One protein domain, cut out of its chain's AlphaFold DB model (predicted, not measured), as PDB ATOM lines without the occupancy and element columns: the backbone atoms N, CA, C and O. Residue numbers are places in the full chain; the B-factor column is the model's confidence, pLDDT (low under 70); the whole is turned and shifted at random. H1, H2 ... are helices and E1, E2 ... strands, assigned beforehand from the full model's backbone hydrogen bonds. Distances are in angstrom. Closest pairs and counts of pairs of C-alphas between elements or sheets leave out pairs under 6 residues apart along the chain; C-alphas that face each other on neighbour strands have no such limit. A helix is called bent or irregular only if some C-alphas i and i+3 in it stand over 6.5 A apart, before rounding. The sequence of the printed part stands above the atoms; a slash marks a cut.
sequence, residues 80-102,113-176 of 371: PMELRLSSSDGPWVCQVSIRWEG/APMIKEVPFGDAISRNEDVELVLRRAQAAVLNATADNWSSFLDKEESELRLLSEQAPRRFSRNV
ATOM      1  N   PRO A  80      27.371  -5.338 -43.996       73.81
ATOM      2  CA  PRO A  80      27.716  -4.585 -42.795       73.81
ATOM      3  C   PRO A  80      28.514  -5.464 -41.832       73.81
ATOM      4  O   PRO A  80      28.188  -6.634 -41.645       73.81
ATOM      5  N   MET A  81      29.556  -4.896 -41.233       79.12
ATOM      6  CA  MET A  81      30.398  -5.575 -40.253       79.12
ATOM      7  C   MET A  81      30.264  -4.853 -38.918       79.12
ATOM      8  O   MET A  81      30.502  -3.649 -38.835       79.12
ATOM      9  N   GLU A  82      29.883  -5.595 -37.883       81.19
ATOM     10  CA  GLU A  82      29.940  -5.138 -36.499       81.19
ATOM     11  C   GLU A  82      31.181  -5.749 -35.855       81.19
ATOM     12  O   GLU A  82      31.352  -6.965 -35.860       81.19
ATOM     13  N   LEU A  83      32.052  -4.900 -35.319       79.88
ATOM     14  CA  LEU A  83      33.241  -5.330 -34.603       79.88
ATOM     15  C   LEU A  83      33.047  -5.053 -33.113       79.88
ATOM     16  O   LEU A  83      32.851  -3.902 -32.717       79.88
ATOM     17  N   ARG A  84      33.133  -6.104 -32.296       81.06
ATOM     18  CA  ARG A  84      33.113  -6.011 -30.834       81.06
ATOM     19  C   ARG A  84      34.515  -6.308 -30.315       81.06
ATOM     20  O   ARG A  84      35.050  -7.381 -30.572       81.06
ATOM     21  N   LEU A  85      35.115  -5.336 -29.634       76.94
ATOM     22  CA  LEU A  85      36.446  -5.453 -29.045       76.94
ATOM     23  C   LEU A  85      36.307  -5.530 -27.526       76.94
ATOM     24  O   LEU A  85      35.643  -4.684 -26.928       76.94
ATOM     25  N   SER A  86      36.948  -6.520 -26.918       76.19
ATOM     26  CA  SER A  86      37.051  -6.676 -25.468       76.19
ATOM     27  C   SER A  86      38.515  -6.865 -25.071       76.19
ATOM     28  O   SER A  86      39.354  -7.255 -25.885       76.19
ATOM     29  N   SER A  87      38.843  -6.532 -23.822       73.38
ATOM     30  CA  SER A  87      40.185  -6.721 -23.268       73.38
ATOM     31  C   SER A  87      40.147  -7.868 -22.269       73.38
ATOM     32  O   SER A  87      39.359  -7.853 -21.331       73.38
ATOM     33  N   SER A  88      41.036  -8.837 -22.445       78.56
ATOM     34  CA  SER A  88      41.173  -9.998 -21.569       78.56
ATOM     35  C   SER A  88      42.636 -10.175 -21.177       78.56
ATOM     36  O   SER A  88      43.518  -9.852 -21.972       78.56
ATOM     37  N   ASP A  89      42.874 -10.697 -19.973       82.75
ATOM     38  CA  ASP A  89      44.203 -11.135 -19.519       82.75
ATOM     39  C   ASP A  89      44.563 -12.530 -20.072       82.75
ATOM     40  O   ASP A  89      45.689 -13.003 -19.927       82.75
ATOM     41  N   GLY A  90      43.591 -13.207 -20.694       87.00
ATOM     42  CA  GLY A  90      43.766 -14.498 -21.347       87.00
ATOM     43  C   GLY A  90      44.409 -14.407 -22.737       87.00
ATOM     44  O   GLY A  90      44.716 -13.317 -23.230       87.00
ATOM     45  N   PRO A  91      44.602 -15.559 -23.405       89.44
ATOM     46  CA  PRO A  91      45.092 -15.583 -24.777       89.44
ATOM     47  C   PRO A  91      44.138 -14.830 -25.710       89.44
ATOM     48  O   PRO A  91      42.927 -14.785 -25.489       89.44
ATOM     49  N   TRP A  92      44.695 -14.246 -26.771       90.19
ATOM     50  CA  TRP A  92      43.898 -13.579 -27.794       90.19
ATOM     51  C   TRP A  92      42.969 -14.587 -28.480       90.19
ATOM     52  O   TRP A  92      43.406 -15.666 -28.881       90.19
ATOM     53  N   VAL A  93      41.696 -14.215 -28.619       91.38
ATOM     54  CA  VAL A  93      40.659 -15.018 -29.273       91.38
ATOM     55  C   VAL A  93      39.769 -14.104 -30.113       91.38
ATOM     56  O   VAL A  93      39.447 -12.988 -29.704       91.38
ATOM     57  N   CYS A  94      39.334 -14.585 -31.274       92.12
ATOM     58  CA  CYS A  94      38.346 -13.932 -32.123       92.12
ATOM     59  C   CYS A  94      37.249 -14.919 -32.529       92.12
ATOM     60  O   CYS A  94      37.536 -15.983 -33.065       92.12
ATOM     61  N   GLN A  95      35.986 -14.554 -32.306       92.50
ATOM     62  CA  GLN A  95      34.835 -15.302 -32.807       92.50
ATOM     63  C   GLN A  95      34.183 -14.517 -33.944       92.50
ATOM     64  O   GLN A  95      33.770 -13.371 -33.758       92.50
ATOM     65  N   VAL A  96      34.059 -15.144 -35.113       92.06
ATOM     66  CA  VAL A  96      33.232 -14.621 -36.205       92.06
ATOM     67  C   VAL A  96      31.827 -15.185 -36.038       92.06
ATOM     68  O   VAL A  96      31.666 -16.377 -35.786       92.06
ATOM     69  N   SER A  97      30.811 -14.342 -36.187       90.12
ATOM     70  CA  SER A  97      29.404 -14.738 -36.125       90.12
ATOM     71  C   SER A  97      28.642 -14.135 -37.297       90.12
ATOM     72  O   SER A  97      28.947 -13.027 -37.742       90.12
ATOM     73  N   ILE A  98      27.623 -14.841 -37.787       87.38
ATOM     74  CA  ILE A  98      26.657 -14.293 -38.741       87.38
ATOM     75  C   ILE A  98      25.381 -13.937 -37.988       87.38
ATOM     76  O   ILE A  98      24.796 -14.775 -37.303       87.38
ATOM     77  N   ARG A  99      24.928 -12.693 -38.154       81.25
ATOM     78  CA  ARG A  99      23.620 -12.248 -37.676       81.25
ATOM     79  C   ARG A  99      22.607 -12.273 -38.813       81.25
ATOM     80  O   ARG A  99      22.788 -11.605 -39.830       81.25
ATOM     81  N   TRP A 100      21.519 -12.997 -38.599       77.56
ATOM     82  CA  TRP A 100      20.353 -13.011 -39.469       77.56
ATOM     83  C   TRP A 100      19.250 -12.165 -38.846       77.56
ATOM     84  O   TRP A 100      18.862 -12.398 -37.705       77.56
ATOM     85  N   GLU A 101      18.740 -11.201 -39.605       72.44
ATOM     86  CA  GLU A 101      17.601 -10.371 -39.213       72.44
ATOM     87  C   GLU A 101      16.416 -10.743 -40.108       72.44
ATOM     88  O   GLU A 101      16.418 -10.475 -41.313       72.44
ATOM     89  N   GLY A 102      15.422 -11.429 -39.542       60.53
ATOM     90  CA  GLY A 102      14.197 -11.772 -40.256       60.53
ATOM     91  C   GLY A 102      13.240 -10.584 -40.330       60.53
ATOM     92  O   GLY A 102      12.953  -9.953 -39.316       60.53
ATOM     93  N   ALA A 113       8.251  -9.398 -33.205       53.25
ATOM     94  CA  ALA A 113       9.493  -8.654 -33.376       53.25
ATOM     95  C   ALA A 113      10.395  -9.357 -34.413       53.25
ATOM     96  O   ALA A 113      10.353 -10.589 -34.524       53.25
ATOM     97  N   PRO A 114      11.177  -8.604 -35.211       57.75
ATOM     98  CA  PRO A 114      12.107  -9.202 -36.160       57.75
ATOM     99  C   PRO A 114      12.983 -10.223 -35.431       57.75
ATOM    100  O   PRO A 114      13.654  -9.892 -34.457       57.75
ATOM    101  N   MET A 115      12.949 -11.481 -35.878       62.84
ATOM    102  CA  MET A 115      13.736 -12.535 -35.249       62.84
ATOM    103  C   MET A 115      15.204 -12.295 -35.595       62.84
ATOM    104  O   MET A 115      15.605 -12.450 -36.754       62.84
ATOM    105  N   ILE A 116      15.984 -11.886 -34.595       70.44
ATOM    106  CA  ILE A 116      17.433 -11.756 -34.696       70.44
ATOM    107  C   ILE A 116      18.047 -13.070 -34.230       70.44
ATOM    108  O   ILE A 116      17.807 -13.516 -33.112       70.44
ATOM    109  N   LYS A 117      18.846 -13.694 -35.093       77.00
ATOM    110  CA  LYS A 117      19.607 -14.895 -34.750       77.00
ATOM    111  C   LYS A 117      21.078 -14.654 -35.051       77.00
ATOM    112  O   LYS A 117      21.460 -14.557 -36.216       77.00
ATOM    113  N   GLU A 118      21.888 -14.546 -34.007       83.19
ATOM    114  CA  GLU A 118      23.348 -14.520 -34.109       83.19
ATOM    115  C   GLU A 118      23.868 -15.955 -33.968       83.19
ATOM    116  O   GLU A 118      23.499 -16.665 -33.035       83.19
ATOM    117  N   VAL A 119      24.656 -16.416 -34.939       86.38
ATOM    118  CA  VAL A 119      25.179 -17.788 -34.972       86.38
ATOM    119  C   VAL A 119      26.695 -17.745 -35.157       86.38
ATOM    120  O   VAL A 119      27.147 -17.083 -36.097       86.38
ATOM    121  N   PRO A 120      27.481 -18.436 -34.309       91.31
ATOM    122  CA  PRO A 120      28.919 -18.584 -34.509       91.31
ATOM    123  C   PRO A 120      29.230 -19.175 -35.887       91.31
ATOM    124  O   PRO A 120      28.653 -20.185 -36.286       91.31
ATOM    125  N   PHE A 121      30.132 -18.532 -36.624       92.12
ATOM    126  CA  PHE A 121      30.614 -18.982 -37.923       92.12
ATOM    127  C   PHE A 121      31.968 -19.670 -37.752       92.12
ATOM    128  O   PHE A 121      33.020 -19.044 -37.876       92.12
ATOM    129  N   GLY A 122      31.908 -20.965 -37.449       91.12
ATOM    130  CA  GLY A 122      33.085 -21.773 -37.142       91.12
ATOM    131  C   GLY A 122      33.570 -21.586 -35.706       91.12
ATOM    132  O   GLY A 122      32.933 -20.900 -34.900       91.12
ATOM    133  N   ASP A 123      34.694 -22.226 -35.406       93.25
ATOM    134  CA  ASP A 123      35.302 -22.210 -34.079       93.25
ATOM    135  C   ASP A 123      35.996 -20.879 -33.765       93.25
ATOM    136  O   ASP A 123      36.295 -20.062 -34.643       93.25
ATOM    137  N   ALA A 124      36.277 -20.682 -32.480       93.50
ATOM    138  CA  ALA A 124      37.038 -19.544 -32.000       93.50
ATOM    139  C   ALA A 124      38.470 -19.556 -32.567       93.50
ATOM    140  O   ALA A 124      39.183 -20.559 -32.514       93.50
ATOM    141  N   ILE A 125      38.900 -18.413 -33.091       94.94
ATOM    142  CA  ILE A 125      40.181 -18.228 -33.767       94.94
ATOM    143  C   ILE A 125      41.219 -17.744 -32.755       94.94
ATOM    144  O   ILE A 125      41.020 -16.713 -32.114       94.94
ATOM    145  N   SER A 126      42.358 -18.433 -32.663       93.19
ATOM    146  CA  SER A 126      43.449 -18.088 -31.730       93.19
ATOM    147  C   SER A 126      44.619 -17.348 -32.387       93.19
ATOM    148  O   SER A 126      45.513 -16.862 -31.695       93.19
ATOM    149  N   ARG A 127      44.645 -17.256 -33.724       89.88
ATOM    150  CA  ARG A 127      45.674 -16.537 -34.489       89.88
ATOM    151  C   ARG A 127      45.047 -15.453 -35.356       89.88
ATOM    152  O   ARG A 127      44.134 -15.707 -36.130       89.88
ATOM    153  N   ASN A 128      45.587 -14.244 -35.271       87.00
ATOM    154  CA  ASN A 128      45.072 -13.086 -36.003       87.00
ATOM    155  C   ASN A 128      45.084 -13.271 -37.535       87.00
ATOM    156  O   ASN A 128      44.182 -12.807 -38.226       87.00
ATOM    157  N   GLU A 129      46.090 -13.980 -38.049       86.75
ATOM    158  CA  GLU A 129      46.303 -14.227 -39.481       86.75
ATOM    159  C   GLU A 129      45.152 -15.005 -40.133       86.75
ATOM    160  O   GLU A 129      44.836 -14.767 -41.297       86.75
ATOM    161  N   ASP A 130      44.479 -15.867 -39.369       89.81
ATOM    162  CA  ASP A 130      43.413 -16.738 -39.876       89.81
ATOM    163  C   ASP A 130      42.068 -15.996 -40.007       89.81
ATOM    164  O   ASP A 130      41.163 -16.437 -40.721       89.81
ATOM    165  N   VAL A 131      41.932 -14.835 -39.354       90.19
ATOM    166  CA  VAL A 131      40.681 -14.059 -39.307       90.19
ATOM    167  C   VAL A 131      40.230 -13.623 -40.691       90.19
ATOM    168  O   VAL A 131      39.039 -13.681 -40.994       90.19
ATOM    169  N   GLU A 132      41.157 -13.192 -41.548       88.12
ATOM    170  CA  GLU A 132      40.799 -12.664 -42.865       88.12
ATOM    171  C   GLU A 132      40.092 -13.725 -43.717       88.12
ATOM    172  O   GLU A 132      39.058 -13.442 -44.327       88.12
ATOM    173  N   LEU A 133      40.604 -14.959 -43.721       88.38
ATOM    174  CA  LEU A 133      40.015 -16.057 -44.480       88.38
ATOM    175  C   LEU A 133      38.622 -16.413 -43.951       88.38
ATOM    176  O   LEU A 133      37.681 -16.553 -44.736       88.38
ATOM    177  N   VAL A 134      38.452 -16.486 -42.628       91.31
ATOM    178  CA  VAL A 134      37.142 -16.759 -42.017       91.31
ATOM    179  C   VAL A 134      36.147 -15.633 -42.319       91.31
ATOM    180  O   VAL A 134      34.995 -15.906 -42.654       91.31
ATOM    181  N   LEU A 135      36.582 -14.369 -42.307       89.00
ATOM    182  CA  LEU A 135      35.744 -13.237 -42.710       89.00
ATOM    183  C   LEU A 135      35.330 -13.322 -44.186       89.00
ATOM    184  O   LEU A 135      34.173 -13.036 -44.501       89.00
ATOM    185  N   ARG A 136      36.225 -13.743 -45.090       87.12
ATOM    186  CA  ARG A 136      35.900 -13.972 -46.514       87.12
ATOM    187  C   ARG A 136      34.846 -15.065 -46.672       87.12
ATOM    188  O   ARG A 136      33.868 -14.872 -47.398       87.12
ATOM    189  N   ARG A 137      35.005 -16.178 -45.951       89.69
ATOM    190  CA  ARG A 137      34.036 -17.285 -45.908       89.69
ATOM    191  C   ARG A 137      32.674 -16.824 -45.390       89.69
ATOM    192  O   ARG A 137      31.659 -17.067 -46.042       89.69
ATOM    193  N   ALA A 138      32.651 -16.080 -44.284       89.12
ATOM    194  CA  ALA A 138      31.427 -15.537 -43.701       89.12
ATOM    195  C   ALA A 138      30.724 -14.551 -44.650       89.12
ATOM    196  O   ALA A 138      29.510 -14.622 -44.834       89.12
ATOM    197  N   GLN A 139      31.470 -13.658 -45.310       85.00
ATOM    198  CA  GLN A 139      30.912 -12.741 -46.308       85.00
ATOM    199  C   GLN A 139      30.306 -13.492 -47.496       85.00
ATOM    200  O   GLN A 139      29.191 -13.170 -47.914       85.00
ATOM    201  N   ALA A 140      30.999 -14.506 -48.019       84.38
ATOM    202  CA  ALA A 140      30.479 -15.341 -49.094       84.38
ATOM    203  C   ALA A 140      29.194 -16.068 -48.673       84.38
ATOM    204  O   ALA A 140      28.247 -16.108 -49.461       84.38
ATOM    205  N   ALA A 141      29.127 -16.559 -47.431       86.38
ATOM    206  CA  ALA A 141      27.923 -17.163 -46.874       86.38
ATOM    207  C   ALA A 141      26.767 -16.151 -46.806       86.38
ATOM    208  O   ALA A 141      25.687 -16.417 -47.313       86.38
ATOM    209  N   VAL A 142      26.980 -14.942 -46.281       82.25
ATOM    210  CA  VAL A 142      25.914 -13.923 -46.195       82.25
ATOM    211  C   VAL A 142      25.374 -13.510 -47.576       82.25
ATOM    212  O   VAL A 142      24.200 -13.161 -47.702       82.25
ATOM    213  N   LEU A 143      26.207 -13.539 -48.619       78.81
ATOM    214  CA  LEU A 143      25.808 -13.136 -49.973       78.81
ATOM    215  C   LEU A 143      25.123 -14.246 -50.777       78.81
ATOM    216  O   LEU A 143      24.251 -13.942 -51.596       78.81
ATOM    217  N   ASN A 144      25.529 -15.500 -50.573       76.31
ATOM    218  CA  ASN A 144      25.145 -16.630 -51.424       76.31
ATOM    219  C   ASN A 144      24.298 -17.690 -50.703       76.31
ATOM    220  O   ASN A 144      23.658 -18.505 -51.363       76.31
ATOM    221  N   ALA A 145      24.292 -17.693 -49.372       69.88
ATOM    222  CA  ALA A 145      23.618 -18.685 -48.544       69.88
ATOM    223  C   ALA A 145      22.275 -18.160 -48.002       69.88
ATOM    224  O   ALA A 145      22.015 -16.956 -47.922       69.88
ATOM    225  N   THR A 146      21.409 -19.084 -47.606       67.31
ATOM    226  CA  THR A 146      20.295 -18.854 -46.685       67.31
ATOM    227  C   THR A 146      20.742 -19.159 -45.251       67.31
ATOM    228  O   THR A 146      21.816 -19.715 -45.013       67.31
ATOM    229  N   ALA A 147      19.899 -18.827 -44.269       65.94
ATOM    230  CA  ALA A 147      20.167 -19.120 -42.859       65.94
ATOM    231  C   ALA A 147      20.352 -20.624 -42.550       65.94
ATOM    232  O   ALA A 147      20.845 -20.956 -41.473       65.94
ATOM    233  N   ASP A 148      20.010 -21.515 -43.485       71.38
ATOM    234  CA  ASP A 148      20.047 -22.967 -43.295       71.38
ATOM    235  C   ASP A 148      21.282 -23.645 -43.917       71.38
ATOM    236  O   ASP A 148      21.585 -24.780 -43.565       71.38
ATOM    237  N   ASN A 149      22.021 -22.985 -44.824       82.75
ATOM    238  CA  ASN A 149      23.155 -23.598 -45.541       82.75
ATOM    239  C   ASN A 149      24.483 -22.825 -45.435       82.75
ATOM    240  O   ASN A 149      25.443 -23.147 -46.141       82.75
ATOM    241  N   TRP A 150      24.576 -21.833 -44.545       83.31
ATOM    242  CA  TRP A 150      25.790 -21.029 -44.355       83.31
ATOM    243  C   TRP A 150      27.015 -21.851 -43.924       83.31
ATOM    244  O   TRP A 150      28.136 -21.478 -44.256       83.31
ATOM    245  N   SER A 151      26.824 -22.978 -43.231       86.19
ATOM    246  CA  SER A 151      27.915 -23.840 -42.749       86.19
ATOM    247  C   SER A 151      28.716 -24.484 -43.884       86.19
ATOM    248  O   SER A 151      29.898 -24.758 -43.715       86.19
ATOM    249  N   SER A 152      28.132 -24.623 -45.081       88.75
ATOM    250  CA  SER A 152      28.829 -25.126 -46.279       88.75
ATOM    251  C   SER A 152      29.967 -24.220 -46.779       88.75
ATOM    252  O   SER A 152      30.700 -24.578 -47.701       88.75
ATOM    253  N   PHE A 153      30.113 -23.029 -46.193       89.75
ATOM    254  CA  PHE A 153      31.159 -22.065 -46.518       89.75
ATOM    255  C   PHE A 153      32.356 -22.139 -45.561       89.75
ATOM    256  O   PHE A 153      33.351 -21.463 -45.817       89.75
ATOM    257  N   LEU A 154      32.283 -22.940 -44.488       90.31
ATOM    258  CA  LEU A 154      33.333 -23.027 -43.466       90.31
ATOM    259  C   LEU A 154      34.661 -23.549 -44.012       90.31
ATOM    260  O   LEU A 154      35.705 -23.064 -43.584       90.31
ATOM    261  N   ASP A 155      34.617 -24.448 -44.994       90.06
ATOM    262  CA  ASP A 155      35.801 -25.135 -45.522       90.06
ATOM    263  C   ASP A 155      36.237 -24.630 -46.905       90.06
ATOM    264  O   ASP A 155      37.138 -25.194 -47.517       90.06
ATOM    265  N   LYS A 156      35.619 -23.558 -47.419       88.25
ATOM    266  CA  LYS A 156      35.905 -23.070 -48.777       88.25
ATOM    267  C   LYS A 156      37.313 -22.501 -48.913       88.25
ATOM    268  O   LYS A 156      37.757 -21.701 -48.081       88.25
ATOM    269  N   GLU A 157      37.978 -22.874 -49.994       87.81
ATOM    270  CA  GLU A 157      39.301 -22.378 -50.370       87.81
ATOM    271  C   GLU A 157      39.218 -20.943 -50.910       87.81
ATOM    272  O   GLU A 157      38.183 -20.492 -51.413       87.81
ATOM    273  N   GLU A 158      40.324 -20.201 -50.849       82.31
ATOM    274  CA  GLU A 158      40.336 -18.802 -51.295       82.31
ATOM    275  C   GLU A 158      39.989 -18.657 -52.789       82.31
ATOM    276  O   GLU A 158      39.285 -17.725 -53.185       82.31
ATOM    277  N   SER A 159      40.426 -19.604 -53.623       83.44
ATOM    278  CA  SER A 159      40.112 -19.642 -55.056       83.44
ATOM    279  C   SER A 159      38.608 -19.786 -55.319       83.44
ATOM    280  O   SER A 159      38.058 -19.071 -56.159       83.44
ATOM    281  N   GLU A 160      37.919 -20.642 -54.562       84.12
ATOM    282  CA  GLU A 160      36.467 -20.814 -54.652       84.12
ATOM    283  C   GLU A 160      35.722 -19.552 -54.210       84.12
ATOM    284  O   GLU A 160      34.748 -19.144 -54.846       84.12
ATOM    285  N   LEU A 161      36.184 -18.906 -53.135       82.56
ATOM    286  CA  LEU A 161      35.587 -17.668 -52.629       82.56
ATOM    287  C   LEU A 161      35.688 -16.533 -53.652       82.56
ATOM    288  O   LEU A 161      34.733 -15.769 -53.804       82.56
ATOM    289  N   ARG A 162      36.806 -16.443 -54.386       77.31
ATOM    290  CA  ARG A 162      36.981 -15.470 -55.478       77.31
ATOM    291  C   ARG A 162      35.969 -15.700 -56.601       77.31
ATOM    292  O   ARG A 162      35.269 -14.758 -56.971       77.31
ATOM    293  N   LEU A 163      35.809 -16.946 -57.053       80.12
ATOM    294  CA  LEU A 163      34.824 -17.312 -58.080       80.12
ATOM    295  C   LEU A 163      33.389 -16.992 -57.639       80.12
ATOM    296  O   LEU A 163      32.634 -16.361 -58.377       80.12
ATOM    297  N   LEU A 164      33.023 -17.360 -56.407       77.06
ATOM    298  CA  LEU A 164      31.708 -17.055 -55.830       77.06
ATOM    299  C   LEU A 164      31.466 -15.552 -55.703       77.06
ATOM    300  O   LEU A 164      30.340 -15.092 -55.858       77.06
ATOM    301  N   SER A 165      32.510 -14.781 -55.415       70.12
ATOM    302  CA  SER A 165      32.449 -13.326 -55.342       70.12
ATOM    303  C   SER A 165      32.174 -12.688 -56.708       70.12
ATOM    304  O   SER A 165      31.411 -11.722 -56.770       70.12
ATOM    305  N   GLU A 166      32.798 -13.191 -57.774       71.38
ATOM    306  CA  GLU A 166      32.628 -12.698 -59.148       71.38
ATOM    307  C   GLU A 166      31.265 -13.084 -59.730       71.38
ATOM    308  O   GLU A 166      30.629 -12.287 -60.418       71.38
ATOM    309  N   GLN A 167      30.796 -14.291 -59.409       67.81
ATOM    310  CA  GLN A 167      29.533 -14.853 -59.888       67.81
ATOM    311  C   GLN A 167      28.350 -14.573 -58.950       67.81
ATOM    312  O   GLN A 167      27.239 -15.039 -59.210       67.81
ATOM    313  N   ALA A 168      28.569 -13.830 -57.859       62.56
ATOM    314  CA  ALA A 168      27.556 -13.604 -56.839       62.56
ATOM    315  C   ALA A 168      26.283 -13.010 -57.472       62.56
ATOM    316  O   ALA A 168      26.333 -11.912 -58.040       62.56
ATOM    317  N   PRO A 169      25.110 -13.658 -57.319       58.00
ATOM    318  CA  PRO A 169      23.854 -13.155 -57.873       58.00
ATOM    319  C   PRO A 169      23.446 -11.809 -57.253       58.00
ATOM    320  O   PRO A 169      22.585 -11.106 -57.779       58.00
ATOM    321  N   ARG A 170      24.061 -11.436 -56.123       60.09
ATOM    322  CA  ARG A 170      23.858 -10.169 -55.423       60.09
ATOM    323  C   ARG A 170      25.195  -9.485 -55.175       60.09
ATOM    324  O   ARG A 170      26.091 -10.056 -54.562       60.09
ATOM    325  N   ARG A 171      25.292  -8.212 -55.565       60.66
ATOM    326  CA  ARG A 171      26.454  -7.368 -55.234       60.66
ATOM    327  C   ARG A 171      26.481  -6.943 -53.763       60.66
ATOM    328  O   ARG A 171      27.550  -6.638 -53.250       60.66
ATOM    329  N   PHE A 172      25.331  -6.946 -53.089       62.78
ATOM    330  CA  PHE A 172      25.192  -6.573 -51.683       62.78
ATOM    331  C   PHE A 172      24.180  -7.474 -50.963       62.78
ATOM    332  O   PHE A 172      23.278  -8.031 -51.596       62.78
ATOM    333  N   SER A 173      24.313  -7.600 -49.638       59.44
ATOM    334  CA  SER A 173      23.328  -8.302 -48.805       59.44
ATOM    335  C   SER A 173      21.918  -7.715 -48.977       59.44
ATOM    336  O   SER A 173      21.728  -6.552 -49.322       59.44
ATOM    337  N   ARG A 174      20.905  -8.547 -48.726       56.00
ATOM    338  CA  ARG A 174      19.472  -8.291 -48.940       56.00
ATOM    339  C   ARG A 174      18.952  -7.010 -48.257       56.00
ATOM    340  O   ARG A 174      17.987  -6.437 -48.748       56.00
ATOM    341  N   ASN A 175      19.632  -6.550 -47.205       51.53
ATOM    342  CA  ASN A 175      19.297  -5.356 -46.418       51.53
ATOM    343  C   ASN A 175      20.142  -4.116 -46.785       51.53
ATOM    344  O   ASN A 175      20.123  -3.119 -46.071       51.53
ATOM    345  N   VAL A 176      20.922  -4.162 -47.869       52.59
ATOM    346  CA  VAL A 176      21.916  -3.133 -48.206       52.59
ATOM    347  C   VAL A 176      21.510  -2.396 -49.485       52.59
ATOM    348  O   VAL A 176      22.003  -2.667 -50.577       52.59
TER     349      VAL A 176
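AT A GLANCE: This is residues 80 to 102 and 113 to 176 of the 371 residues of the protein "Dynamin-type G domain-containing protein" of Trametes coccinea BRFM310 (UniProt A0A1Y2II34). One long helix, H1, forms the middle of a flat body, with the short helices H2 and H3 packed on it and a two-stranded ribbon, E1 and E2, beside it through E1. Before the ribbon, residues 80 to 96 make a long loop with no named element. The printed part has 87 residues, in the order E1, E2, H1, H2, H3; the sheet is E1 - E2, antiparallel, and the class is mixed, helices and strands, with under half of the residues in named elements. The whole is compact, with a radius of gyration of the C-alphas of 13.8 A and spans of 43 by 39 by 20 A.

IN THESE COORDINATES: Start at C-alpha 80, (27.716, -4.585, -42.795), and go along to E1, residues 97 to 101, 13.0 A long. After the cut comes E2, residues 116 to 120, 13.4 A. Find C-alpha 128 at (45.072, -13.086, -36.003); from there H1 runs 25.4 A to residue 144. It is irregular, but only just: C-alphas 129 and 132 are 6.6 A apart. H2 is residues 150 to 153, 5.9 A; H3, residues 158 to 166, runs 12.6 A to C-alpha 166 at (32.628, -12.698, -59.148).

HOW THE PARTS SIT: Look first at H1. It touches H2 with residues 137 to 142 alone; the closest C-alphas, of Ala 141 and Trp 150, are 5.1 A apart. H1 and H3 touch, closest at the C-alphas of Ala 140 and Leu 161, 6.6 A, and run the same way at a steep tilt of 36 degrees, only just steep. H2 and H3 are apart. The closest C-alphas of E1 and H1, of Ile 98 and Ala 138, are 7.0 A apart. E1 and E2 are antiparallel at 163 degrees, with N 98 and O 119 at 2.8 A, within hydrogen-bond range. In H3 every O i to N i+4 pair is within hydrogen-bond range, in H1 11 of 13; H2 is too short for one.

THE WHOLE: The farthest C-alphas, of Asp 89 and Pro 169, are 43.5 A apart. Residues 103 to 112 are not printed, and C-alphas 102 and 113 are 8.9 A apart across that cut. Of the links printed whole, H1 to H2 and H2 to H3 are tight and E2 to H1 is short. The mean pLDDT of the printed part is 79.9; residues 102, 113 to 115, 145 to 147 and 167 to 176 are under 70.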